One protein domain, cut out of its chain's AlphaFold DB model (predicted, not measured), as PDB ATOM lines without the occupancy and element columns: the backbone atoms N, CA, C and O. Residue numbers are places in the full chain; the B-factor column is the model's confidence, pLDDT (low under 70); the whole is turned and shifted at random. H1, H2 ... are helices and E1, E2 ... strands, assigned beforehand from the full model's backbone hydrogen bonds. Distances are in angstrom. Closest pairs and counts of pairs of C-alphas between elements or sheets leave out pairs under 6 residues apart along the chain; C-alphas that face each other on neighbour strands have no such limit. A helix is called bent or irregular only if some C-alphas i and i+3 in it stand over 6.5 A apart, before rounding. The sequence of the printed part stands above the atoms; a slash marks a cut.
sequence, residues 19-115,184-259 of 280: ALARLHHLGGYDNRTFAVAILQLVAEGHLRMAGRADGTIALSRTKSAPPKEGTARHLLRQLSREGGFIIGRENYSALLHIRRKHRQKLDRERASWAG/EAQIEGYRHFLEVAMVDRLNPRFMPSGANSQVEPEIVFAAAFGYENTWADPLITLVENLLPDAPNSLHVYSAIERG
ATOM      1  N   ALA A  19     222.451 233.186 166.106       92.31
ATOM      2  CA  ALA A  19     223.785 233.048 166.686       92.31
ATOM      3  C   ALA A  19     224.897 233.453 165.699       92.31
ATOM      4  O   ALA A  19     225.859 234.119 166.080       92.31
ATOM      5  N   LEU A  20     224.765 233.091 164.419       90.75
ATOM      6  CA  LEU A  20     225.707 233.491 163.373       90.75
ATOM      7  C   LEU A  20     225.642 234.998 163.108       90.75
ATOM      8  O   LEU A  20     226.683 235.631 162.937       90.75
ATOM      9  N   ALA A  21     224.442 235.581 163.136       90.69
ATOM     10  CA  ALA A  21     224.253 237.022 163.017       90.69
ATOM     11  C   ALA A  21     224.973 237.783 164.140       90.69
ATOM     12  O   ALA A  21     225.701 238.735 163.855       90.69
ATOM     13  N   ARG A  22     224.866 237.317 165.395       90.81
ATOM     14  CA  ARG A  22     225.617 237.890 166.526       90.81
ATOM     15  C   ARG A  22     227.128 237.724 166.370       90.81
ATOM     16  O   ARG A  22     227.856 238.697 166.552       90.81
ATOM     17  N   LEU A  23     227.599 236.532 165.988       89.75
ATOM     18  CA  LEU A  23     229.025 236.275 165.740       89.75
ATOM     19  C   LEU A  23     229.598 237.245 164.695       89.75
ATOM     20  O   LEU A  23     230.726 237.721 164.837       89.75
ATOM     21  N   HIS A  24     228.835 237.530 163.639       86.56
ATOM     22  CA  HIS A  24     229.218 238.507 162.624       86.56
ATOM     23  C   HIS A  24     229.209 239.936 163.165       86.56
ATOM     24  O   HIS A  24     230.180 240.655 162.946       86.56
ATOM     25  N   HIS A  25     228.157 240.322 163.888       84.50
ATOM     26  CA  HIS A  25     228.008 241.662 164.450       84.50
ATOM     27  C   HIS A  25     229.116 242.006 165.458       84.50
ATOM     28  O   HIS A  25     229.736 243.059 165.354       84.50
ATOM     29  N   LEU A  26     229.419 241.099 166.392       84.56
ATOM     30  CA  LEU A  26     230.480 241.295 167.389       84.56
ATOM     31  C   LEU A  26     231.886 241.020 166.847       84.56
ATOM     32  O   LEU A  26     232.882 241.357 167.483       84.56
ATOM     33  N   GLY A  27     231.990 240.316 165.721       81.31
ATOM     34  CA  GLY A  27     233.255 239.796 165.214       81.31
ATOM     35  C   GLY A  27     233.837 238.635 166.032       81.31
ATOM     36  O   GLY A  27     234.894 238.124 165.652       81.31
ATOM     37  N   GLY A  28     233.159 238.162 167.083       85.69
ATOM     38  CA  GLY A  28     233.644 237.135 168.005       85.69
ATOM     39  C   GLY A  28     232.530 236.305 168.647       85.69
ATOM     40  O   GLY A  28     231.351 236.633 168.545       85.69
ATOM     41  N   TYR A  29     232.919 235.188 169.267       88.75
ATOM     42  CA  TYR A  29     232.004 234.251 169.922       88.75
ATOM     43  C   TYR A  29     231.958 234.525 171.426       88.75
ATOM     44  O   TYR A  29     232.981 234.389 172.100       88.75
ATOM     45  N   ASP A  30     230.776 234.835 171.948       90.12
ATOM     46  CA  ASP A  30     230.525 235.124 173.363       90.12
ATOM     47  C   ASP A  30     229.486 234.170 173.986       90.12
ATOM     48  O   ASP A  30     228.909 233.301 173.318       90.12
ATOM     49  N   ASN A  31     229.264 234.305 175.295       91.12
ATOM     50  CA  ASN A  31     228.284 233.505 176.032       91.12
ATOM     51  C   ASN A  31     226.860 233.707 175.506       91.12
ATOM     52  O   ASN A  31     226.115 232.738 175.336       91.12
ATOM     53  N   ARG A  32     226.510 234.939 175.134       91.44
ATOM     54  CA  ARG A  32     225.202 235.254 174.562       91.44
ATOM     55  C   ARG A  32     224.994 234.629 173.183       91.44
ATOM     56  O   ARG A  32     223.911 234.122 172.928       91.44
ATOM     57  N   THR A  33     226.018 234.540 172.326       92.50
ATOM     58  CA  THR A  33     225.954 233.793 171.048       92.50
ATOM     59  C   THR A  33     225.566 232.337 171.284       92.50
ATOM     60  O   THR A  33     224.765 231.766 170.541       92.50
ATOM     61  N   PHE A  34     226.110 231.727 172.339       93.38
ATOM     62  CA  PHE A  34     225.750 230.368 172.719       93.38
ATOM     63  C   PHE A  34     224.317 230.273 173.259       93.38
ATOM     64  O   PHE A  34     223.565 229.408 172.812       93.38
ATOM     65  N   ALA A  35     223.922 231.167 174.170       92.00
ATOM     66  CA  ALA A  35     222.570 231.202 174.724       92.00
ATOM     67  C   ALA A  35     221.511 231.398 173.626       92.00
ATOM     68  O   ALA A  35     220.533 230.662 173.568       92.00
ATOM     69  N   VAL A  36     221.755 232.311 172.687       92.56
ATOM     70  CA  VAL A  36     220.891 232.585 171.530       92.56
ATOM     71  C   VAL A  36     220.722 231.355 170.640       92.56
ATOM     72  O   VAL A  36     219.620 231.091 170.168       92.56
ATOM     73  N   ALA A  37     221.773 230.555 170.446       93.19
ATOM     74  CA  ALA A  37     221.665 229.305 169.695       93.19
ATOM     75  C   ALA A  37     220.744 228.284 170.391       93.19
ATOM     76  O   ALA A  37     220.041 227.521 169.727       93.19
ATOM     77  N   ILE A  38     220.721 228.271 171.727       91.38
ATOM     78  CA  ILE A  38     219.785 227.451 172.509       91.38
ATOM     79  C   ILE A  38     218.368 228.030 172.405       91.38
ATOM     80  O   ILE A  38     217.431 227.276 172.149       91.38
ATOM     81  N   LEU A  39     218.206 229.351 172.534       89.62
ATOM     82  CA  LEU A  39     216.913 230.033 172.390       89.62
ATOM     83  C   LEU A  39     216.287 229.792 171.020       89.62
ATOM     84  O   LEU A  39     215.089 229.553 170.947       89.62
ATOM     85  N   GLN A  40     217.087 229.774 169.955       90.31
ATOM     86  CA  GLN A  40     216.624 229.421 168.616       90.31
ATOM     87  C   GLN A  40     215.987 228.024 168.591       90.31
ATOM     88  O   GLN A  40     214.890 227.852 168.069       90.31
ATOM     89  N   LEU A  41     216.626 227.024 169.207       89.88
ATOM     90  CA  LEU A  41     216.071 225.668 169.281       89.88
ATOM     91  C   LEU A  41     214.775 225.602 170.094       89.88
ATOM     92  O   LEU A  41     213.928 224.747 169.834       89.88
ATOM     93  N   VAL A  42     214.623 226.473 171.089       87.38
ATOM     94  CA  VAL A  42     213.396 226.566 171.887       87.38
ATOM     95  C   VAL A  42     212.289 227.250 171.090       87.38
ATOM     96  O   VAL A  42     211.180 226.727 171.024       87.38
ATOM     97  N   ALA A  43     212.606 228.358 170.420       84.56
ATOM     98  CA  ALA A  43     211.702 229.105 169.550       84.56
ATOM     99  C   ALA A  43     211.151 228.250 168.399       84.56
ATOM    100  O   ALA A  43     209.957 228.283 168.112       84.56
ATOM    101  N   GLU A  44     212.008 227.423 167.795       85.38
ATOM    102  CA  GLU A  44     211.643 226.472 166.739       85.38
ATOM    103  C   GLU A  44     210.865 225.244 167.270       85.38
ATOM    104  O   GLU A  44     210.396 224.412 166.491       85.38
ATOM    105  N   GLY A  45     210.710 225.099 168.594       84.75
ATOM    106  CA  GLY A  45     209.987 223.986 169.217       84.75
ATOM    107  C   GLY A  45     210.764 222.662 169.239       84.75
ATOM    108  O   GLY A  45     210.173 221.581 169.332       84.75
ATOM    109  N   HIS A  46     212.092 222.703 169.138       86.19
ATOM    110  CA  HIS A  46     212.961 221.525 169.248       86.19
ATOM    111  C   HIS A  46     213.337 221.200 170.692       86.19
ATOM    112  O   HIS A  46     213.515 220.027 171.038       86.19
ATOM    113  N   LEU A  47     213.415 222.229 171.536       86.19
ATOM    114  CA  LEU A  47     213.693 222.117 172.962       86.19
ATOM    115  C   LEU A  47     212.577 222.759 173.787       86.19
ATOM    116  O   LEU A  47     211.994 223.763 173.393       86.19
ATOM    117  N   ARG A  48     212.314 222.192 174.961       83.38
ATOM    118  CA  ARG A  48     211.523 222.823 176.017       83.38
ATOM    119  C   ARG A  48     212.429 223.174 177.182       83.38
ATOM    120  O   ARG A  48     213.189 222.318 177.640       83.38
ATOM    121  N   MET A  49     212.313 224.415 177.644       84.00
ATOM    122  CA  MET A  49     212.965 224.902 178.854       84.00
ATOM    123  C   MET A  49     211.994 224.801 180.024       84.00
ATOM    124  O   MET A  49     210.857 225.256 179.922       84.00
ATOM    125  N   ALA A  50     212.449 224.229 181.132       81.44
ATOM    126  CA  ALA A  50     211.757 224.294 182.411       81.44
ATOM    127  C   ALA A  50     212.732 224.826 183.463       81.44
ATOM    128  O   ALA A  50     213.775 224.213 183.706       81.44
ATOM    129  N   GLY A  51     212.407 225.978 184.051       78.69
ATOM    130  CA  GLY A  51     213.134 226.500 185.204       78.69
ATOM    131  C   GLY A  51     212.876 225.623 186.425       78.69
ATOM    132  O   GLY A  51     211.748 225.176 186.645       78.69
ATOM    133  N   ARG A  52     213.924 225.347 187.200       78.56
ATOM    134  CA  ARG A  52     213.828 224.636 188.476       78.56
ATOM    135  C   ARG A  52     214.036 225.591 189.648       78.56
ATOM    136  O   ARG A  52     214.646 226.646 189.510       78.56
ATOM    137  N   ALA A  53     213.540 225.186 190.817       69.81
ATOM    138  CA  ALA A  53     213.659 225.949 192.062       69.81
ATOM    139  C   ALA A  53     215.117 226.139 192.532       69.81
ATOM    140  O   ALA A  53     215.391 227.021 193.335       69.81
ATOM    141  N   ASP A  54     216.052 225.337 192.019       71.44
ATOM    142  CA  ASP A  54     217.493 225.423 192.288       71.44
ATOM    143  C   ASP A  54     218.225 226.469 191.416       71.44
ATOM    144  O   ASP A  54     219.444 226.614 191.518       71.44
ATOM    145  N   GLY A  55     217.503 227.188 190.547       75.19
ATOM    146  CA  GLY A  55     218.072 228.158 189.609       75.19
ATOM    147  C   GLY A  55     218.691 227.534 188.352       75.19
ATOM    148  O   GLY A  55     219.275 228.256 187.544       75.19
ATOM    149  N   THR A  56     218.567 226.218 188.152       82.81
ATOM    150  CA  THR A  56     218.992 225.536 186.919       82.81
ATOM    151  C   THR A  56     217.880 225.519 185.869       82.81
ATOM    152  O   THR A  56     216.689 225.627 186.174       82.81
ATOM    153  N   ILE A  57     218.266 225.357 184.599       82.94
ATOM    154  CA  ILE A  57     217.316 225.215 183.486       82.94
ATOM    155  C   ILE A  57     217.425 223.810 182.904       82.94
ATOM    156  O   ILE A  57     218.470 223.406 182.392       82.94
ATOM    157  N   ALA A  58     216.323 223.064 182.944       84.88
ATOM    158  CA  ALA A  58     216.220 221.760 182.309       84.88
ATOM    159  C   ALA A  58     215.810 221.910 180.840       84.88
ATOM    160  O   ALA A  58     214.769 222.488 180.527       84.88
ATOM    161  N   LEU A  59     216.616 221.346 179.945       84.81
ATOM    162  CA  LEU A  59     216.333 221.215 178.524       84.81
ATOM    163  C   LEU A  59     215.830 219.806 178.225       84.81
ATOM    164  O   LEU A  59     216.526 218.813 178.446       84.81
ATOM    165  N   SER A  60     214.630 219.719 177.663       83.25
ATOM    166  CA  SER A  60     214.040 218.460 177.207       83.25
ATOM    167  C   SER A  60     213.764 218.509 175.710       83.25
ATOM    168  O   SER A  60     213.388 219.547 175.164       83.25
ATOM    169  N   ARG A  61     213.990 217.386 175.022       83.69
ATOM    170  CA  ARG A  61     213.742 217.283 173.583       83.69
ATOM    171  C   ARG A  61     212.253 217.110 173.316       83.69
ATOM    172  O   ARG A  61     211.615 216.233 173.894       83.69
ATOM    173  N   THR A  62     211.741 217.871 172.358       80.75
ATOM    174  CA  THR A  62     210.375 217.708 171.851       80.75
ATOM    175  C   THR A  62     210.372 216.808 170.611       80.75
ATOM    176  O   THR A  62     211.346 216.765 169.853       80.75
ATOM    177  N   LYS A  63     209.281 216.065 170.379       71.00
ATOM    178  CA  LYS A  63     209.064 215.331 169.121       71.00
ATOM    179  C   LYS A  63     208.754 216.331 168.002       71.00
ATOM    180  O   LYS A  63     207.594 216.601 167.719       71.00
ATOM    181  N   SER A  64     209.787 216.898 167.390       75.56
ATOM    182  CA  SER A  64     209.658 217.781 166.230       75.56
ATOM    183  C   SER A  64     210.634 217.399 165.119       75.56
ATOM    184  O   SER A  64     211.598 216.650 165.332       75.56
ATOM    185  N   ALA A  65     210.343 217.882 163.906       76.19
ATOM    186  CA  ALA A  65     211.227 217.761 162.751       76.19
ATOM    187  C   ALA A  65     212.629 218.302 163.095       76.19
ATOM    188  O   ALA A  65     212.756 219.127 163.990       76.19
ATOM    189  N   PRO A  66     213.708 217.850 162.442       77.69
ATOM    190  CA  PRO A  66     215.028 218.403 162.714       77.69
ATOM    191  C   PRO A  66     215.110 219.887 162.302       77.69
ATOM    192  O   PRO A  66     214.496 220.259 161.298       77.69
ATOM    193  N   PRO A  67     215.934 220.705 162.991       81.56
ATOM    194  CA  PRO A  67     216.166 222.099 162.621       81.56
ATOM    195  C   PRO A  67     216.581 222.223 161.158       81.56
ATOM    196  O   PRO A  67     217.350 221.384 160.652       81.56
ATOM    197  N   LYS A  68     216.102 223.273 160.482       76.06
ATOM    198  CA  LYS A  68     216.445 223.551 159.076       76.06
ATOM    199  C   LYS A  68     217.950 223.781 158.921       76.06
ATOM    200  O   LYS A  68     218.560 223.258 157.991       76.06
ATOM    201  N   GLU A  69     218.558 224.470 159.880       80.75
ATOM    202  CA  GLU A  69     219.970 224.837 159.859       80.75
ATOM    203  C   GLU A  69     220.895 223.729 160.378       80.75
ATOM    204  O   GLU A  69     220.637 223.049 161.379       80.75
ATOM    205  N   GLY A  70     222.039 223.561 159.707       81.06
ATOM    206  CA  GLY A  70     223.006 222.517 160.041       81.06
ATOM    207  C   GLY A  70     223.642 222.701 161.421       81.06
ATOM    208  O   GLY A  70     223.929 221.706 162.104       81.06
ATOM    209  N   THR A  71     223.887 223.944 161.839       84.62
ATOM    210  CA  THR A  71     224.527 224.268 163.122       84.62
ATOM    211  C   THR A  71     223.572 224.050 164.294       84.62
ATOM    212  O   THR A  71     223.915 223.272 165.190       84.62
ATOM    213  N   ALA A  72     222.330 224.541 164.202       85.81
ATOM    214  CA  ALA A  72     221.254 224.246 165.152       85.81
ATOM    215  C   ALA A  72     221.017 222.729 165.309       85.81
ATOM    216  O   ALA A  72     220.991 222.197 166.419       85.81
ATOM    217  N   ARG A  73     220.981 221.973 164.201       87.19
ATOM    218  CA  ARG A  73     220.837 220.503 164.229       87.19
ATOM    219  C   ARG A  73     221.989 219.787 164.935       87.19
ATOM    220  O   ARG A  73     221.811 218.703 165.494       87.19
ATOM    221  N   HIS A  74     223.202 220.332 164.871       87.25
ATOM    222  CA  HIS A  74     224.333 219.777 165.610       87.25
ATOM    223  C   HIS A  74     224.219 220.081 167.102       87.25
ATOM    224  O   HIS A  74     224.400 219.166 167.901       87.25
ATOM    225  N   LEU A  75     223.858 221.314 167.462       89.69
ATOM    226  CA  LEU A  75     223.651 221.710 168.851       89.69
ATOM    227  C   LEU A  75     222.535 220.884 169.516       89.69
ATOM    228  O   LEU A  75     222.749 220.325 170.589       89.69
ATOM    229  N   LEU A  76     221.403 220.686 168.829       89.19
ATOM    230  CA  LEU A  76     220.299 219.848 169.305       89.19
ATOM    231  C   LEU A  76     220.758 218.420 169.633       89.19
ATOM    232  O   LEU A  76     220.459 217.899 170.701       89.19
ATOM    233  N   ARG A  77     221.540 217.789 168.747       88.00
ATOM    234  CA  ARG A  77     222.070 216.431 168.985       88.00
ATOM    235  C   ARG A  77     222.981 216.347 170.208       88.00
ATOM    236  O   ARG A  77     223.083 215.282 170.807       88.00
ATOM    237  N   GLN A  78     223.662 217.434 170.555       86.81
ATOM    238  CA  GLN A  78     224.549 217.474 171.713       86.81
ATOM    239  C   GLN A  78     223.789 217.702 173.019       86.81
ATOM    240  O   GLN A  78     224.100 217.049 174.012       86.81
ATOM    241  N   LEU A  79     222.793 218.591 172.998       85.00
ATOM    242  CA  LEU A  79     221.956 218.916 174.153       85.00
ATOM    243  C   LEU A  79     220.889 217.852 174.433       85.00
ATOM    244  O   LEU A  79     220.368 217.782 175.534       85.00
ATOM    245  N   SER A  80     220.534 217.020 173.456       75.50
ATOM    246  CA  SER A  80     219.482 216.004 173.599       75.50
ATOM    247  C   SER A  80     220.013 214.574 173.712       75.50
ATOM    248  O   SER A  80     219.400 213.652 173.167       75.50
ATOM    249  N   ARG A  81     221.149 214.367 174.389       71.00
ATOM    250  CA  ARG A  81     221.549 213.009 174.796       71.00
ATOM    251  C   ARG A  81     220.493 212.431 175.752       71.00
ATOM    252  O   ARG A  81     219.801 213.189 176.431       71.00
ATOM    253  N   GLU A  82     220.299 211.115 175.697       53.84
ATOM    254  CA  GLU A  82     219.194 210.397 176.353       53.84
ATOM    255  C   GLU A  82     219.004 210.851 177.814       53.84
ATOM    256  O   GLU A  82     219.947 210.814 178.597       53.84
ATOM    257  N   GLY A  83     217.798 211.331 178.155       59.91
ATOM    258  CA  GLY A  83     217.440 211.797 179.507       59.91
ATOM    259  C   GLY A  83     217.217 213.308 179.676       59.91
ATOM    260  O   GLY A  83     216.673 213.724 180.696       59.91
ATOM    261  N   GLY A  84     217.552 214.130 178.674       71.75
ATOM    262  CA  GLY A  84     217.491 215.593 178.795       71.75
ATOM    263  C   GLY A  84     218.768 216.175 179.407       71.75
ATOM    264  O   GLY A  84     219.599 215.453 179.951       71.75
ATOM    265  N   PHE A  85     218.965 217.485 179.270       83.94
ATOM    266  CA  PHE A  85     220.198 218.158 179.681       83.94
ATOM    267  C   PHE A  85     219.895 219.284 180.657       83.94
ATOM    268  O   PHE A  85     219.050 220.130 180.384       83.94
ATOM    269  N   ILE A  86     220.584 219.305 181.793       84.50
ATOM    270  CA  ILE A  86     220.393 220.332 182.817       84.50
ATOM    271  C   ILE A  86     221.525 221.343 182.679       84.50
ATOM    272  O   ILE A  86     222.700 220.977 182.731       84.50
ATOM    273  N   ILE A  87     221.174 222.607 182.465       84.00
ATOM    274  CA  ILE A  87     222.119 223.717 182.489       84.00
ATOM    275  C   ILE A  87     222.307 224.111 183.953       84.00
ATOM    276  O   ILE A  87     221.447 224.762 184.545       84.00
ATOM    277  N   GLY A  88     223.439 223.698 184.514       83.50
ATOM    278  CA  GLY A  88     223.821 223.930 185.900       83.50
ATOM    279  C   GLY A  88     225.301 223.626 186.124       83.50
ATOM    280  O   GLY A  88     226.022 223.221 185.201       83.50
ATOM    281  N   ARG A  89     225.779 223.841 187.355       82.06
ATOM    282  CA  ARG A  89     227.195 223.646 187.720       82.06
ATOM    283  C   ARG A  89     227.634 222.186 187.588       82.06
ATOM    284  O   ARG A  89     228.772 221.916 187.217       82.06
ATOM    285  N   GLU A  90     226.723 221.255 187.823       81.38
ATOM    286  CA  GLU A  90     226.922 219.812 187.720       81.38
ATOM    287  C   GLU A  90     227.289 219.347 186.303       81.38
ATOM    288  O   GLU A  90     228.078 218.417 186.144       81.38
ATOM    289  N   ASN A  91     226.802 220.041 185.270       84.62
ATOM    290  CA  ASN A  91     227.074 219.724 183.865       84.62
ATOM    291  C   ASN A  91     228.036 220.718 183.203       84.62
ATOM    292  O   ASN A  91     228.128 220.771 181.975       84.62
ATOM    293  N   TYR A  92     228.780 221.499 183.994       85.00
ATOM    294  CA  TYR A  92     229.655 222.563 183.501       85.00
ATOM    295  C   TYR A  92     230.690 222.077 182.469       85.00
ATOM    296  O   TYR A  92     230.862 222.695 181.417       85.00
ATOM    297  N   SER A  93     231.342 220.934 182.711       84.69
ATOM    298  CA  SER A  93     232.334 220.362 181.785       84.69
ATOM    299  C   SER A  93     231.707 219.932 180.452       84.69
ATOM    300  O   SER A  93     232.256 220.199 179.379       84.69
ATOM    301  N   ALA A  94     230.517 219.328 180.502       86.94
ATOM    302  CA  ALA A  94     229.750 218.973 179.316       86.94
ATOM    303  C   ALA A  94     229.312 220.231 178.549       86.94
ATOM    304  O   ALA A  94     229.486 220.294 177.332       86.94
ATOM    305  N   LEU A  95     228.828 221.257 179.254       88.00
ATOM    306  CA  LEU A  95     228.407 222.533 178.675       88.00
ATOM    307  C   LEU A  95     229.564 223.239 177.956       88.00
ATOM    308  O   LEU A  95     229.410 223.683 176.817       88.00
ATOM    309  N   LEU A  96     230.750 223.263 178.567       88.06
ATOM    310  CA  LEU A  96     231.970 223.804 177.969       88.06
ATOM    311  C   LEU A  96     232.364 223.085 176.674       88.06
ATOM    312  O   LEU A  96     232.751 223.737 175.697       88.06
ATOM    313  N   HIS A  97     232.258 221.754 176.645       88.50
ATOM    314  CA  HIS A  97     232.551 220.957 175.452       88.50
ATOM    315  C   HIS A  97     231.555 221.222 174.323       88.50
ATOM    316  O   HIS A  97     231.942 221.372 173.159       88.50
ATOM    317  N   ILE A  98     230.266 221.315 174.663       91.06
ATOM    318  CA  ILE A  98     229.202 221.661 173.717       91.06
ATOM    319  C   ILE A  98     229.452 223.062 173.150       91.06
ATOM    320  O   ILE A  98     229.474 223.217 171.928       91.06
ATOM    321  N   ARG A  99     229.767 224.049 174.004       90.69
ATOM    322  CA  ARG A  99     230.127 225.416 173.590       90.69
ATOM    323  C   ARG A  99     231.308 225.418 172.619       90.69
ATOM    324  O   ARG A  99     231.226 226.039 171.562       90.69
ATOM    325  N   ARG A 100     232.394 224.701 172.932       90.06
ATOM    326  CA  ARG A 100     233.598 224.630 172.081       90.06
ATOM    327  C   ARG A 100     233.280 224.058 170.700       90.06
ATOM    328  O   ARG A 100     233.702 224.621 169.690       90.06
ATOM    329  N   LYS A 101     232.523 222.961 170.642       91.25
ATOM    330  CA  LYS A 101     232.122 222.339 169.371       91.25
ATOM    331  C   LYS A 101     231.159 223.213 168.572       91.25
ATOM    332  O   LYS A 101     231.277 223.269 167.350       91.25
ATOM    333  N   HIS A 102     230.240 223.903 169.246       92.75
ATOM    334  CA  HIS A 102     229.348 224.865 168.608       92.75
ATOM    335  C   HIS A 102     230.144 226.017 167.980       92.75
ATOM    336  O   HIS A 102     230.002 226.261 166.784       92.75
ATOM    337  N   ARG A 103     231.073 226.626 168.733       92.06
ATOM    338  CA  ARG A 103     231.988 227.669 168.240       92.06
ATOM    339  C   ARG A 103     232.768 227.222 167.007       92.06
ATOM    340  O   ARG A 103     232.704 227.882 165.981       92.06
ATOM    341  N   GLN A 104     233.431 226.063 167.064       91.00
ATOM    342  CA  GLN A 104     234.191 225.535 165.921       91.00
ATOM    343  C   GLN A 104     233.338 225.372 164.661       91.00
ATOM    344  O   GLN A 104     233.830 225.557 163.549       91.00
ATOM    345  N   LYS A 105     232.070 224.983 164.818       90.62
ATOM    346  CA  LYS A 105     231.162 224.822 163.687       90.62
ATOM    347  C   LYS A 105     230.712 226.171 163.123       90.62
ATOM    348  O   LYS A 105     230.730 226.332 161.906       90.62
ATOM    349  N   LEU A 106     230.382 227.118 163.996       90.50
ATOM    350  CA  LEU A 106     229.967 228.467 163.618       90.50
ATOM    351  C   LEU A 106     231.111 229.241 162.939       90.50
ATOM    352  O   LEU A 106     230.899 229.889 161.920       90.50
ATOM    353  N   ASP A 107     232.346 229.083 163.425       88.06
ATOM    354  CA  ASP A 107     233.546 229.675 162.818       88.06
ATOM    355  C   ASP A 107     233.812 229.111 161.411       88.06
ATOM    356  O   ASP A 107     234.187 229.854 160.505       88.06
ATOM    357  N   ARG A 108     233.575 227.809 161.185       86.06
ATOM    358  CA  ARG A 108     233.664 227.204 159.840       86.06
ATOM    359  C   ARG A 108     232.587 227.738 158.899       86.06
ATOM    360  O   ARG A 108     232.871 227.969 157.729       86.06
ATOM    361  N   GLU A 109     231.370 227.918 159.403       86.19
ATOM    362  CA  GLU A 109     230.255 228.487 158.644       86.19
ATOM    363  C   GLU A 109     230.558 229.939 158.243       86.19
ATOM    364  O   GLU A 109     230.521 230.266 157.058       86.19
ATOM    365  N   ARG A 110     231.031 230.764 159.184       84.25
ATOM    366  CA  ARG A 110     231.528 232.124 158.919       84.25
ATOM    367  C   ARG A 110     232.687 232.141 157.916       84.25
ATOM    368  O   ARG A 110     232.690 232.943 156.984       84.25
ATOM    369  N   ALA A 111     233.667 231.250 158.067       80.44
ATOM    370  CA  ALA A 111     234.797 231.151 157.141       80.44
ATOM    371  C   ALA A 111     234.354 230.746 155.725       80.44
ATOM    372  O   ALA A 111     234.916 231.230 154.742       80.44
ATOM    373  N   SER A 112     233.316 229.910 155.605       76.94
ATOM    374  CA  SER A 112     232.744 229.549 154.304       76.94
ATOM    375  C   SER A 112     232.147 230.756 153.567       76.94
ATOM    376  O   SER A 112     232.175 230.791 152.338       76.94
ATOM    377  N   TRP A 113     231.681 231.776 154.301       70.31
ATOM    378  CA  TRP A 113     231.150 233.021 153.735       70.31
ATOM    379  C   TRP A 113     232.231 234.026 153.340       70.31
ATOM    380  O   TRP A 113     232.055 234.752 152.363       70.31
ATOM    381  N   ALA A 114     233.367 234.047 154.045       65.50
ATOM    382  CA  ALA A 114     234.495 234.932 153.729       65.50
ATOM    383  C   ALA A 114     235.115 234.650 152.338       65.50
ATOM    384  O   ALA A 114     235.803 235.498 151.759       65.50
ATOM    385  N   GLY A 115     234.802 233.490 151.753       60.72
ATOM    386  CA  GLY A 115     235.329 233.053 150.471       60.72
ATOM    387  C   GLY A 115     236.753 232.527 150.611       60.72
ATOM    388  O   GLY A 115     237.519 232.925 151.484       60.72
ATOM    389  N   GLU A 184     226.481 240.195 155.492       78.25
ATOM    390  CA  GLU A 184     226.763 241.309 156.404       78.25
ATOM    391  C   GLU A 184     225.787 242.479 156.222       78.25
ATOM    392  O   GLU A 184     225.248 242.992 157.194       78.25
ATOM    393  N   ALA A 185     225.504 242.869 154.978       80.06
ATOM    394  CA  ALA A 185     224.552 243.935 154.677       80.06
ATOM    395  C   ALA A 185     223.103 243.530 154.999       80.06
ATOM    396  O   ALA A 185     222.304 244.386 155.364       80.06
ATOM    397  N   GLN A 186     222.762 242.241 154.878       83.94
ATOM    398  CA  GLN A 186     221.453 241.720 155.287       83.94
ATOM    399  C   GLN A 186     221.299 241.732 156.810       83.94
ATOM    400  O   GLN A 186     220.270 242.176 157.306       83.94
ATOM    401  N   ILE A 187     222.327 241.281 157.538       87.19
ATOM    402  CA  ILE A 187     222.367 241.311 159.006       87.19
ATOM    403  C   ILE A 187     222.240 242.755 159.496       87.19
ATOM    404  O   ILE A 187     221.400 243.030 160.346       87.19
ATOM    405  N   GLU A 188     223.014 243.680 158.927       84.81
ATOM    406  CA  GLU A 188     222.996 245.087 159.334       84.81
ATOM    407  C   GLU A 188     221.676 245.782 158.976       84.81
ATOM    408  O   GLU A 188     221.106 246.503 159.794       84.81
ATOM    409  N   GLY A 189     221.134 245.517 157.782       84.88
ATOM    410  CA  GLY A 189     219.831 246.042 157.368       84.88
ATOM    411  C   GLY A 189     218.679 245.525 158.234       84.88
ATOM    412  O   GLY A 189     217.745 246.276 158.507       84.88
ATOM    413  N   TYR A 190     218.750 244.268 158.684       87.94
ATOM    414  CA  TYR A 190     217.758 243.676 159.585       87.94
ATOM    415  C   TYR A 190     217.921 244.161 161.030       87.94
ATOM    416  O   TYR A 190     216.931 244.439 161.697       87.94
ATOM    417  N   ARG A 191     219.158 244.344 161.503       88.25
ATOM    418  CA  ARG A 191     219.449 244.954 162.808       88.25
ATOM    419  C   ARG A 191     218.838 246.351 162.900       88.25
ATOM    420  O   ARG A 191     218.110 246.633 163.844       88.25
ATOM    421  N   HIS A 192     219.076 247.185 161.888       85.81
ATOM    422  CA  HIS A 192     218.497 248.526 161.827       85.81
ATOM    423  C   HIS A 192     216.962 248.495 161.799       85.81
ATOM    424  O   HIS A 192     216.316 249.304 162.457       85.81
ATOM    425  N   PHE A 193     216.365 247.529 161.089       86.06
ATOM    426  CA  PHE A 193     214.919 247.316 161.130       86.06
ATOM    427  C   PHE A 193     214.422 246.965 162.540       86.06
ATOM    428  O   PHE A 193     213.463 247.575 163.000       86.06
ATOM    429  N   LEU A 194     215.066 246.025 163.239       85.62
ATOM    430  CA  LEU A 194     214.672 245.644 164.600       85.62
ATOM    431  C   LEU A 194     214.779 246.821 165.578       85.62
ATOM    432  O   LEU A 194     213.881 247.020 166.394       85.62
ATOM    433  N   GLU A 195     215.834 247.625 165.449       83.88
ATOM    434  CA  GLU A 195     216.065 248.823 166.260       83.88
ATOM    435  C   GLU A 195     214.994 249.897 166.055       83.88
ATOM    436  O   GLU A 195     214.546 250.522 167.007       83.88
ATOM    437  N   VAL A 196     214.567 250.128 164.813       82.94
ATOM    438  CA  VAL A 196     213.626 251.214 164.508       82.94
ATOM    439  C   VAL A 196     212.173 250.764 164.642       82.94
ATOM    440  O   VAL A 196     211.336 251.513 165.134       82.94
ATOM    441  N   ALA A 197     211.850 249.557 164.178       77.69
ATOM    442  CA  ALA A 197     210.469 249.111 164.010       77.69
ATOM    443  C   ALA A 197     209.973 248.181 165.121       77.69
ATOM    444  O   ALA A 197     208.762 248.011 165.259       77.69
ATOM    445  N   MET A 198     210.871 247.537 165.875       72.00
ATOM    446  CA  MET A 198     210.480 246.499 166.833       72.00
ATOM    447  C   MET A 198     210.829 246.796 168.285       72.00
ATOM    448  O   MET A 198     210.372 246.039 169.132       72.00
ATOM    449  N   VAL A 199     211.517 247.893 168.617       70.12
ATOM    450  CA  VAL A 199     211.810 248.247 170.024       70.12
ATOM    451  C   VAL A 199     210.548 248.236 170.898       70.12
ATOM    452  O   VAL A 199     210.542 247.603 171.951       70.12
ATOM    453  N   ASP A 200     209.434 248.793 170.414       66.44
ATOM    454  CA  ASP A 200     208.167 248.799 171.160       66.44
ATOM    455  C   ASP A 200     207.487 247.421 171.241       66.44
ATOM    456  O   ASP A 200     206.767 247.131 172.199       66.44
ATOM    457  N   ARG A 201     207.714 246.548 170.252       64.56
ATOM    458  CA  ARG A 201     207.160 245.181 170.208       64.56
ATOM    459  C   ARG A 201     208.001 244.188 171.016       64.56
ATOM    460  O   ARG A 201     207.479 243.169 171.455       64.56
ATOM    461  N   LEU A 202     209.276 244.507 171.236       62.94
ATOM    462  CA  LEU A 202     210.201 243.779 172.107       62.94
ATOM    463  C   LEU A 202     209.944 244.055 173.596       62.94
ATOM    464  O   LEU A 202     210.472 243.357 174.459       62.94
ATOM    465  N   ASN A 203     209.076 245.022 173.899       58.25
ATOM    466  CA  ASN A 203     208.618 245.326 175.246       58.25
ATOM    467  C   ASN A 203     207.843 244.111 175.837       58.25
ATOM    468  O   ASN A 203     207.039 243.498 175.124       58.25
ATOM    469  N   PRO A 204     207.996 243.762 177.133       53.25
ATOM    470  CA  PRO A 204     207.550 242.490 177.735       53.25
ATOM    471  C   PRO A 204     206.053 242.158 177.643       53.25
ATOM    472  O   PRO A 204     205.639 241.058 178.003       53.25
ATOM    473  N   ARG A 205     205.211 243.090 177.184       49.12
ATOM    474  CA  ARG A 205     203.758 242.896 177.065       49.12
ATOM    475  C   ARG A 205     203.361 241.911 175.960       49.12
ATOM    476  O   ARG A 205     202.247 241.404 176.000       49.12
ATOM    477  N   PHE A 206     204.252 241.612 175.011       48.97
ATOM    478  CA  PHE A 206     203.992 240.715 173.876       48.97
ATOM    479  C   PHE A 206     204.608 239.319 174.051       48.97
ATOM    480  O   PHE A 206     205.115 238.727 173.098       48.97
ATOM    481  N   MET A 207     204.578 238.771 175.269       55.34
ATOM    482  CA  MET A 207     204.994 237.385 175.484       55.34
ATOM    483  C   MET A 207     204.001 236.408 174.839       55.34
ATOM    484  O   MET A 207     202.793 236.522 175.066       55.34
ATOM    485  N   PRO A 208     204.483 235.387 174.110       52.62
ATOM    486  CA  PRO A 208     203.659 234.253 173.740       52.62
ATOM    487  C   PRO A 208     203.228 233.522 175.019       52.62
ATOM    488  O   PRO A 208     204.017 232.838 175.675       52.62
ATOM    489  N   SER A 209     201.973 233.700 175.420       41.38
ATOM    490  CA  SER A 209     201.382 233.010 176.562       41.38
ATOM    491  C   SER A 209     201.218 231.522 176.230       41.38
ATOM    492  O   SER A 209     200.171 231.086 175.759       41.38
ATOM    493  N   GLY A 210     202.279 230.736 176.434       47.56
ATOM    494  CA  GLY A 210     202.229 229.276 176.378       47.56
ATOM    495  C   GLY A 210     203.509 228.616 175.869       47.56
ATOM    496  O   GLY A 210     204.022 228.955 174.804       47.56
ATOM    497  N   ALA A 211     203.944 227.571 176.583       40.28
ATOM    498  CA  ALA A 211     205.125 226.727 176.343       40.28
ATOM    499  C   ALA A 211     205.171 225.972 174.986       40.28
ATOM    500  O   ALA A 211     206.027 225.109 174.793       40.28
ATOM    501  N   ASN A 212     204.248 226.269 174.063       48.34
ATOM    502  CA  ASN A 212     204.070 225.596 172.770       48.34
ATOM    503  C   ASN A 212     203.897 226.558 171.584       48.34
ATOM    504  O   ASN A 212     203.678 226.097 170.466       48.34
ATOM    505  N   SER A 213     203.934 227.871 171.809       52.75
ATOM    506  CA  SER A 213     203.814 228.840 170.721       52.75
ATOM    507  C   SER A 213     205.180 229.025 170.061       52.75
ATOM    508  O   SER A 213     206.184 229.236 170.739       52.75
ATOM    509  N   GLN A 214     205.230 228.854 168.738       62.62
ATOM    510  CA  GLN A 214     206.430 229.137 167.954       62.62
ATOM    511  C   GLN A 214     206.770 230.610 168.159       62.62
ATOM    512  O   GLN A 214     205.966 231.482 167.833       62.62
ATOM    513  N   VAL A 215     207.924 230.873 168.765       73.00
ATOM    514  CA  VAL A 215     208.379 232.242 168.991       73.00
ATOM    515  C   VAL A 215     208.762 232.820 167.631       73.00
ATOM    516  O   VAL A 215     209.478 232.174 166.861       73.00
ATOM    517  N   GLU A 216     208.263 234.020 167.334       78.44
ATOM    518  CA  GLU A 216     208.614 234.759 166.120       78.44
ATOM    519  C   GLU A 216     210.153 234.877 166.013       78.44
ATOM    520  O   GLU A 216     210.800 235.257 166.997       78.44
ATOM    521  N   PRO A 217     210.775 234.534 164.865       80.31
ATOM    522  CA  PRO A 217     212.227 234.630 164.678       80.31
ATOM    523  C   PRO A 217     212.809 235.988 165.093       80.31
ATOM    524  O   PRO A 217     213.901 236.050 165.657       80.31
ATOM    525  N   GLU A 218     212.051 237.057 164.867       84.00
ATOM    526  CA  GLU A 218     212.332 238.444 165.234       84.00
ATOM    527  C   GLU A 218     212.762 238.585 166.699       84.00
ATOM    528  O   GLU A 218     213.738 239.271 167.001       84.00
ATOM    529  N   ILE A 219     212.087 237.876 167.605       83.19
ATOM    530  CA  ILE A 219     212.332 237.926 169.053       83.19
ATOM    531  C   ILE A 219     213.695 237.303 169.393       83.19
ATOM    532  O   ILE A 219     214.428 237.806 170.249       83.19
ATOM    533  N   VAL A 220     214.071 236.225 168.699       87.25
ATOM    534  CA  VAL A 220     215.366 235.551 168.895       87.25
ATOM    535  C   VAL A 220     216.503 236.385 168.310       87.25
ATOM    536  O   VAL A 220     217.560 236.502 168.930       87.25
ATOM    537  N   PHE A 221     216.297 236.999 167.144       88.56
ATOM    538  CA  PHE A 221     217.271 237.926 166.565       88.56
ATOM    539  C   PHE A 221     217.452 239.181 167.415       88.56
ATOM    540  O   PHE A 221     218.578 239.640 167.586       88.56
ATOM    541  N   ALA A 222     216.383 239.704 168.008       87.62
ATOM    542  CA  ALA A 222     216.486 240.818 168.934       87.62
ATOM    543  C   ALA A 222     217.346 240.472 170.158       87.62
ATOM    544  O   ALA A 222     218.301 241.189 170.462       87.62
ATOM    545  N   ALA A 223     217.109 239.303 170.767       87.12
ATOM    546  CA  ALA A 223     217.956 238.785 171.842       87.12
ATOM    547  C   ALA A 223     219.421 238.592 171.393       87.12
ATOM    548  O   ALA A 223     220.349 238.801 172.181       87.12
ATOM    549  N   ALA A 224     219.637 238.235 170.120       89.88
ATOM    550  CA  ALA A 224     220.956 238.097 169.512       89.88
ATOM    551  C   ALA A 224     221.700 239.428 169.364       89.88
ATOM    552  O   ALA A 224     222.910 239.467 169.583       89.88
ATOM    553  N   PHE A 225     221.009 240.517 169.035       88.69
ATOM    554  CA  PHE A 225     221.607 241.853 168.951       88.69
ATOM    555  C   PHE A 225     221.658 242.583 170.295       88.69
ATOM    556  O   PHE A 225     222.282 243.633 170.394       88.69
ATOM    557  N   GLY A 226     221.089 241.993 171.348       83.06
ATOM    558  CA  GLY A 226     221.073 242.586 172.681       83.06
ATOM    559  C   GLY A 226     219.981 243.631 172.870       83.06
ATOM    560  O   GLY A 226     220.058 244.394 173.826       83.06
ATOM    561  N   TYR A 227     218.967 243.654 172.001       82.62
ATOM    562  CA  TYR A 227     217.746 244.398 172.281       82.62
ATOM    563  C   TYR A 227     217.016 243.683 173.430       82.62
ATOM    564  O   TYR A 227     216.810 242.466 173.375       82.62
ATOM    565  N   GLU A 228     216.751 244.429 174.504       63.22
ATOM    566  CA  GLU A 228     216.296 243.928 175.808       63.22
ATOM    567  C   GLU A 228     215.072 243.014 175.671       63.22
ATOM    568  O   GLU A 228     214.099 243.357 175.000       63.22
ATOM    569  N   ASN A 229     215.130 241.824 176.281       68.00
ATOM    570  CA  ASN A 229     214.046 240.851 176.210       68.00
ATOM    571  C   ASN A 229     213.997 239.958 177.459       68.00
ATOM    572  O   ASN A 229     214.704 238.953 177.557       68.00
ATOM    573  N   THR A 230     213.040 240.269 178.332       69.88
ATOM    574  CA  THR A 230     212.757 239.554 179.592       69.88
ATOM    575  C   THR A 230     212.579 238.037 179.465       69.88
ATOM    576  O   THR A 230     212.832 237.314 180.425       69.88
ATOM    577  N   TRP A 231     212.172 237.513 178.302       76.38
ATOM    578  CA  TRP A 231     212.052 236.063 178.090       76.38
ATOM    579  C   TRP A 231     213.410 235.368 177.919       76.38
ATOM    580  O   TRP A 231     213.597 234.235 178.369       76.38
ATOM    581  N   ALA A 232     214.354 236.025 177.248       81.44
ATOM    582  CA  ALA A 232     215.672 235.471 176.954       81.44
ATOM    583  C   ALA A 232     216.630 235.609 178.151       81.44
ATOM    584  O   ALA A 232     217.533 234.782 178.324       81.44
ATOM    585  N   ASP A 233     216.407 236.634 178.976       84.94
ATOM    586  CA  ASP A 233     217.294 237.046 180.062       84.94
ATOM    587  C   ASP A 233     217.611 235.942 181.083       84.94
ATOM    588  O   ASP A 233     218.787 235.810 181.418       84.94
ATOM    589  N   PRO A 234     216.671 235.085 181.542       84.81
ATOM    590  CA  PRO A 234     216.999 234.034 182.505       84.81
ATOM    591  C   PRO A 234     218.041 233.047 181.975       84.81
ATOM    592  O   PRO A 234     218.972 232.678 182.691       84.81
ATOM    593  N   LEU A 235     217.923 232.636 180.707       86.06
ATOM    594  CA  LEU A 235     218.886 231.720 180.097       86.06
ATOM    595  C   LEU A 235     220.214 232.422 179.816       86.06
ATOM    596  O   LEU A 235     221.265 231.841 180.079       86.06
ATOM    597  N   ILE A 236     220.173 233.642 179.272       87.94
ATOM    598  CA  ILE A 236     221.377 234.421 178.965       87.94
ATOM    599  C   ILE A 236     222.176 234.654 180.247       87.94
ATOM    600  O   ILE A 236     223.337 234.260 180.312       87.94
ATOM    601  N   THR A 237     221.519 235.158 181.291       88.12
ATOM    602  CA  THR A 237     222.117 235.417 182.605       88.12
ATOM    603  C   THR A 237     222.660 234.137 183.233       88.12
ATOM    604  O   THR A 237     223.769 234.126 183.759       88.12
ATOM    605  N   LEU A 238     221.922 233.022 183.153       87.75
ATOM    606  CA  LEU A 238     222.409 231.735 183.651       87.75
ATOM    607  C   LEU A 238     223.684 231.297 182.917       87.75
ATOM    608  O   LEU A 238     224.645 230.872 183.550       87.75
ATOM    609  N   VAL A 239     223.705 231.392 181.588       88.38
ATOM    610  CA  VAL A 239     224.861 231.002 180.770       88.38
ATOM    611  C   VAL A 239     226.060 231.916 181.028       88.38
ATOM    612  O   VAL A 239     227.171 231.406 181.148       88.38
ATOM    613  N   GLU A 240     225.845 233.225 181.143       88.94
ATOM    614  CA  GLU A 240     226.880 234.224 181.443       88.94
ATOM    615  C   GLU A 240     227.468 234.039 182.848       88.94
ATOM    616  O   GLU A 240     228.684 234.070 183.014       88.94
ATOM    617  N   ASN A 241     226.634 233.741 183.847       88.12
ATOM    618  CA  ASN A 241     227.095 233.472 185.211       88.12
ATOM    619  C   ASN A 241     227.808 232.121 185.343       88.12
ATOM    620  O   ASN A 241     228.708 231.964 186.169       88.12
ATOM    621  N   LEU A 242     227.389 231.116 184.568       86.56
ATOM    622  CA  LEU A 242     227.998 229.789 184.609       86.56
ATOM    623  C   LEU A 242     229.319 229.741 183.848       86.56
ATOM    624  O   LEU A 242     230.251 229.087 184.308       86.56
ATOM    625  N   LEU A 243     229.389 230.350 182.664       84.69
ATOM    626  CA  LEU A 243     230.509 230.201 181.745       84.69
ATOM    627  C   LEU A 243     231.416 231.435 181.788       84.69
ATOM    628  O   LEU A 243     230.929 232.548 181.656       84.69
ATOM    629  N   PRO A 244     232.747 231.282 181.852       77.06
ATOM    630  CA  PRO A 244     233.639 232.432 181.810       77.06
ATOM    631  C   PRO A 244     233.541 233.136 180.450       77.06
ATOM    632  O   PRO A 244     233.686 232.490 179.395       77.06
ATOM    633  N   ASP A 245     233.346 234.455 180.490       63.56
ATOM    634  CA  ASP A 245     233.528 235.356 179.354       63.56
ATOM    635  C   ASP A 245     235.024 235.490 179.081       63.56
ATOM    636  O   ASP A 245     235.735 236.276 179.702       63.56
ATOM    637  N   ALA A 246     235.553 234.668 178.175       54.38
ATOM    638  CA  ALA A 246     236.923 234.862 177.724       54.38
ATOM    639  C   ALA A 246     237.133 234.408 176.274       54.38
ATOM    640  O   ALA A 246     237.004 233.205 175.988       54.38
ATOM    641  N   PRO A 247     237.593 235.314 175.382       44.94
ATOM    642  CA  PRO A 247     238.038 234.958 174.035       44.94
ATOM    643  C   PRO A 247     239.248 233.999 174.045       44.94
ATOM    644  O   PRO A 247     239.425 233.247 173.085       44.94
ATOM    645  N   ASN A 248     239.991 233.934 175.165       38.53
ATOM    646  CA  ASN A 248     241.244 233.186 175.352       38.53
ATOM    647  C   ASN A 248     241.174 232.034 176.378       38.53
ATOM    648  O   ASN A 248     242.189 231.628 176.939       38.53
ATOM    649  N   SER A 249     240.001 231.443 176.614       45.06
ATOM    650  CA  SER A 249     239.843 230.334 177.579       45.06
ATOM    651  C   SER A 249     240.597 229.037 177.220       45.06
ATOM    652  O   SER A 249     240.541 228.085 177.993       45.06
ATOM    653  N   LEU A 250     241.348 228.980 176.109       43.66
ATOM    654  CA  LEU A 250     242.192 227.835 175.717       43.66
ATOM    655  C   LEU A 250     243.111 227.338 176.850       43.66
ATOM    656  O   LEU A 250     243.263 226.129 176.999       43.66
ATOM    657  N   HIS A 251     243.633 228.233 177.697       45.50
ATOM    658  CA  HIS A 251     244.453 227.847 178.856       45.50
ATOM    659  C   HIS A 251     243.656 227.202 180.001       45.50
ATOM    660  O   HIS A 251     244.143 226.275 180.647       45.50
ATOM    661  N   VAL A 252     242.408 227.628 180.224       49.34
ATOM    662  CA  VAL A 252     241.502 226.977 181.188       49.34
ATOM    663  C   VAL A 252     241.044 225.617 180.642       49.34
ATOM    664  O   VAL A 252     240.950 224.647 181.390       49.34
ATOM    665  N   TYR A 253     240.847 225.510 179.323       47.31
ATOM    666  CA  TYR A 253     240.483 224.259 178.649       47.31
ATOM    667  C   TYR A 253     241.562 223.176 178.786       47.31
ATOM    668  O   TYR A 253     241.218 222.037 179.097       47.31
ATOM    669  N   SER A 254     242.848 223.512 178.628       53.75
ATOM    670  CA  SER A 254     243.936 222.541 178.821       53.75
ATOM    671  C   SER A 254     244.089 222.087 180.275       53.75
ATOM    672  O   SER A 254     244.475 220.950 180.519       53.75
ATOM    673  N   ALA A 255     243.783 222.944 181.253       49.97
ATOM    674  CA  ALA A 255     243.870 222.586 182.672       49.97
ATOM    675  C   ALA A 255     242.728 221.649 183.110       49.97
ATOM    676  O   ALA A 255     242.944 220.722 183.890       49.97
ATOM    677  N   ILE A 256     241.516 221.839 182.571       53.16
ATOM    678  CA  ILE A 256     240.366 220.961 182.847       53.16
ATOM    679  C   ILE A 256     240.509 219.614 182.117       53.16
ATOM    680  O   ILE A 256     240.266 218.577 182.729       53.16
ATOM    681  N   GLU A 257     240.952 219.592 180.850       52.22
ATOM    682  CA  GLU A 257     241.207 218.338 180.108       52.22
ATOM    683  C   GLU A 257     242.365 217.515 180.709       52.22
ATOM    684  O   GLU A 257     242.349 216.290 180.610       52.22
ATOM    685  N   ARG A 258     243.328 218.155 181.390       51.62
ATOM    686  CA  ARG A 258     244.406 217.480 182.142       51.62
ATOM    687  C   ARG A 258     244.009 217.044 183.559       51.62
ATOM    688  O   ARG A 258     244.837 216.485 184.268       51.62
ATOM    689  N   GLY A 259     242.765 217.285 183.985       44.62
ATOM    690  CA  GLY A 259     242.293 216.920 185.326       44.62
ATOM    691  C   GLY A 259     242.897 217.754 186.465       44.62
ATOM    692  O   GLY A 259     242.748 217.398 187.629       44.62
TER     693      GLY A 259
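What this domain is: This is residues 19 to 115 and 184 to 259 of the 280 residues of the protein "DUF2207 domain-containing protein" of Alphaproteobacteria bacterium (UniProt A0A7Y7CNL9). Look for a small three-stranded sheet, E1 to E3, from which H2 stands up into the middle of a cluster of helices. H1, H3, H6 and H7 pack on H2, the long H4 runs beside H3, H5 packs on the outside of H1 and H6, and H8 lies far out near H4. The printed part has 173 residues, with eight named helices and three named strands in the order H1 H2 E1 E2 H3 E3 H4 H5 H6 H7 H8; the sheet, in order E1 E2 E3, is antiparallel. The class is mostly helix; the whole is compact, with a radius of gyration of the C-alphas of 16.0 A and spans of 50 by 42 by 30 A.

How they stand to each other: Start with the hairpin of E1, residues 47 to 51, and E2, residues 57 to 61, where N 48 and O 60 are 2.9 A apart, within hydrogen-bond range. On E2's other side is E3, residues 85 to 87, with N 59 and O 85 at 2.8 A. H2, residues 31 to 43, is on this sheet, with the closest C-alphas of H2 and E1, Leu 41 and Leu 47, 5.6 A apart. H3, residues 70 to 79, is on the same face and touches residues 37 to 41 of H2, about perpendicular at 88 degrees; the closest C-alphas are Leu 41 and Ala 72, 6.8 A. H4, residues 89 to 114, touches H3 at a shallow tilt of 9 degrees, opposite ways, closest at C-alphas 75 and 102, 6.5 A. H6, residues 217 to 225, touches H2 at a shallow tilt of 7 degrees, opposite ways, closest at C-alphas 36 and 224, 5.9 A. H7, residues 233 to 242, touches H2 at a steep tilt of 42 degrees, closest at C-alphas 35 and 236, 5.5 A. H1, residues 19 to 26, forms a helical hairpin with H2, closest at C-alphas 19 and 33, 4.9 A. H5, residues 184 to 198, touches H6, closest at C-alphas 194 and 222, 6.7 A. H8, residues 250 to 257, touches no helix but is near H4. Every O i to N i+4 pair is within hydrogen-bond range in H1, H2, H3, H5, H6, H7 and H8, and 20 of 22 in H4.

Where its parts are: Find C-alpha 19, where H1 begins, at (223.785, 233.048, 166.686). H2 spans 18.3 A, H5 20.0 A and H4 36.6 A; H4 is irregular, with C-alphas 90 and 93 8.1 A apart. H8 ends at C-alpha 257, (241.207, 218.338, 180.108).

The domain as a whole: The farthest C-alphas, of Ala 197 and Gly 259, are 50.0 A apart. Residues 116 to 183 are not printed; C-alphas 115 and 184 are 13.3 A apart across the cut. The link from H5 to H6 is long. Mean pLDDT of the printed part is 78.0; residues 200 to 214 and 245 to 259 are among those under 70.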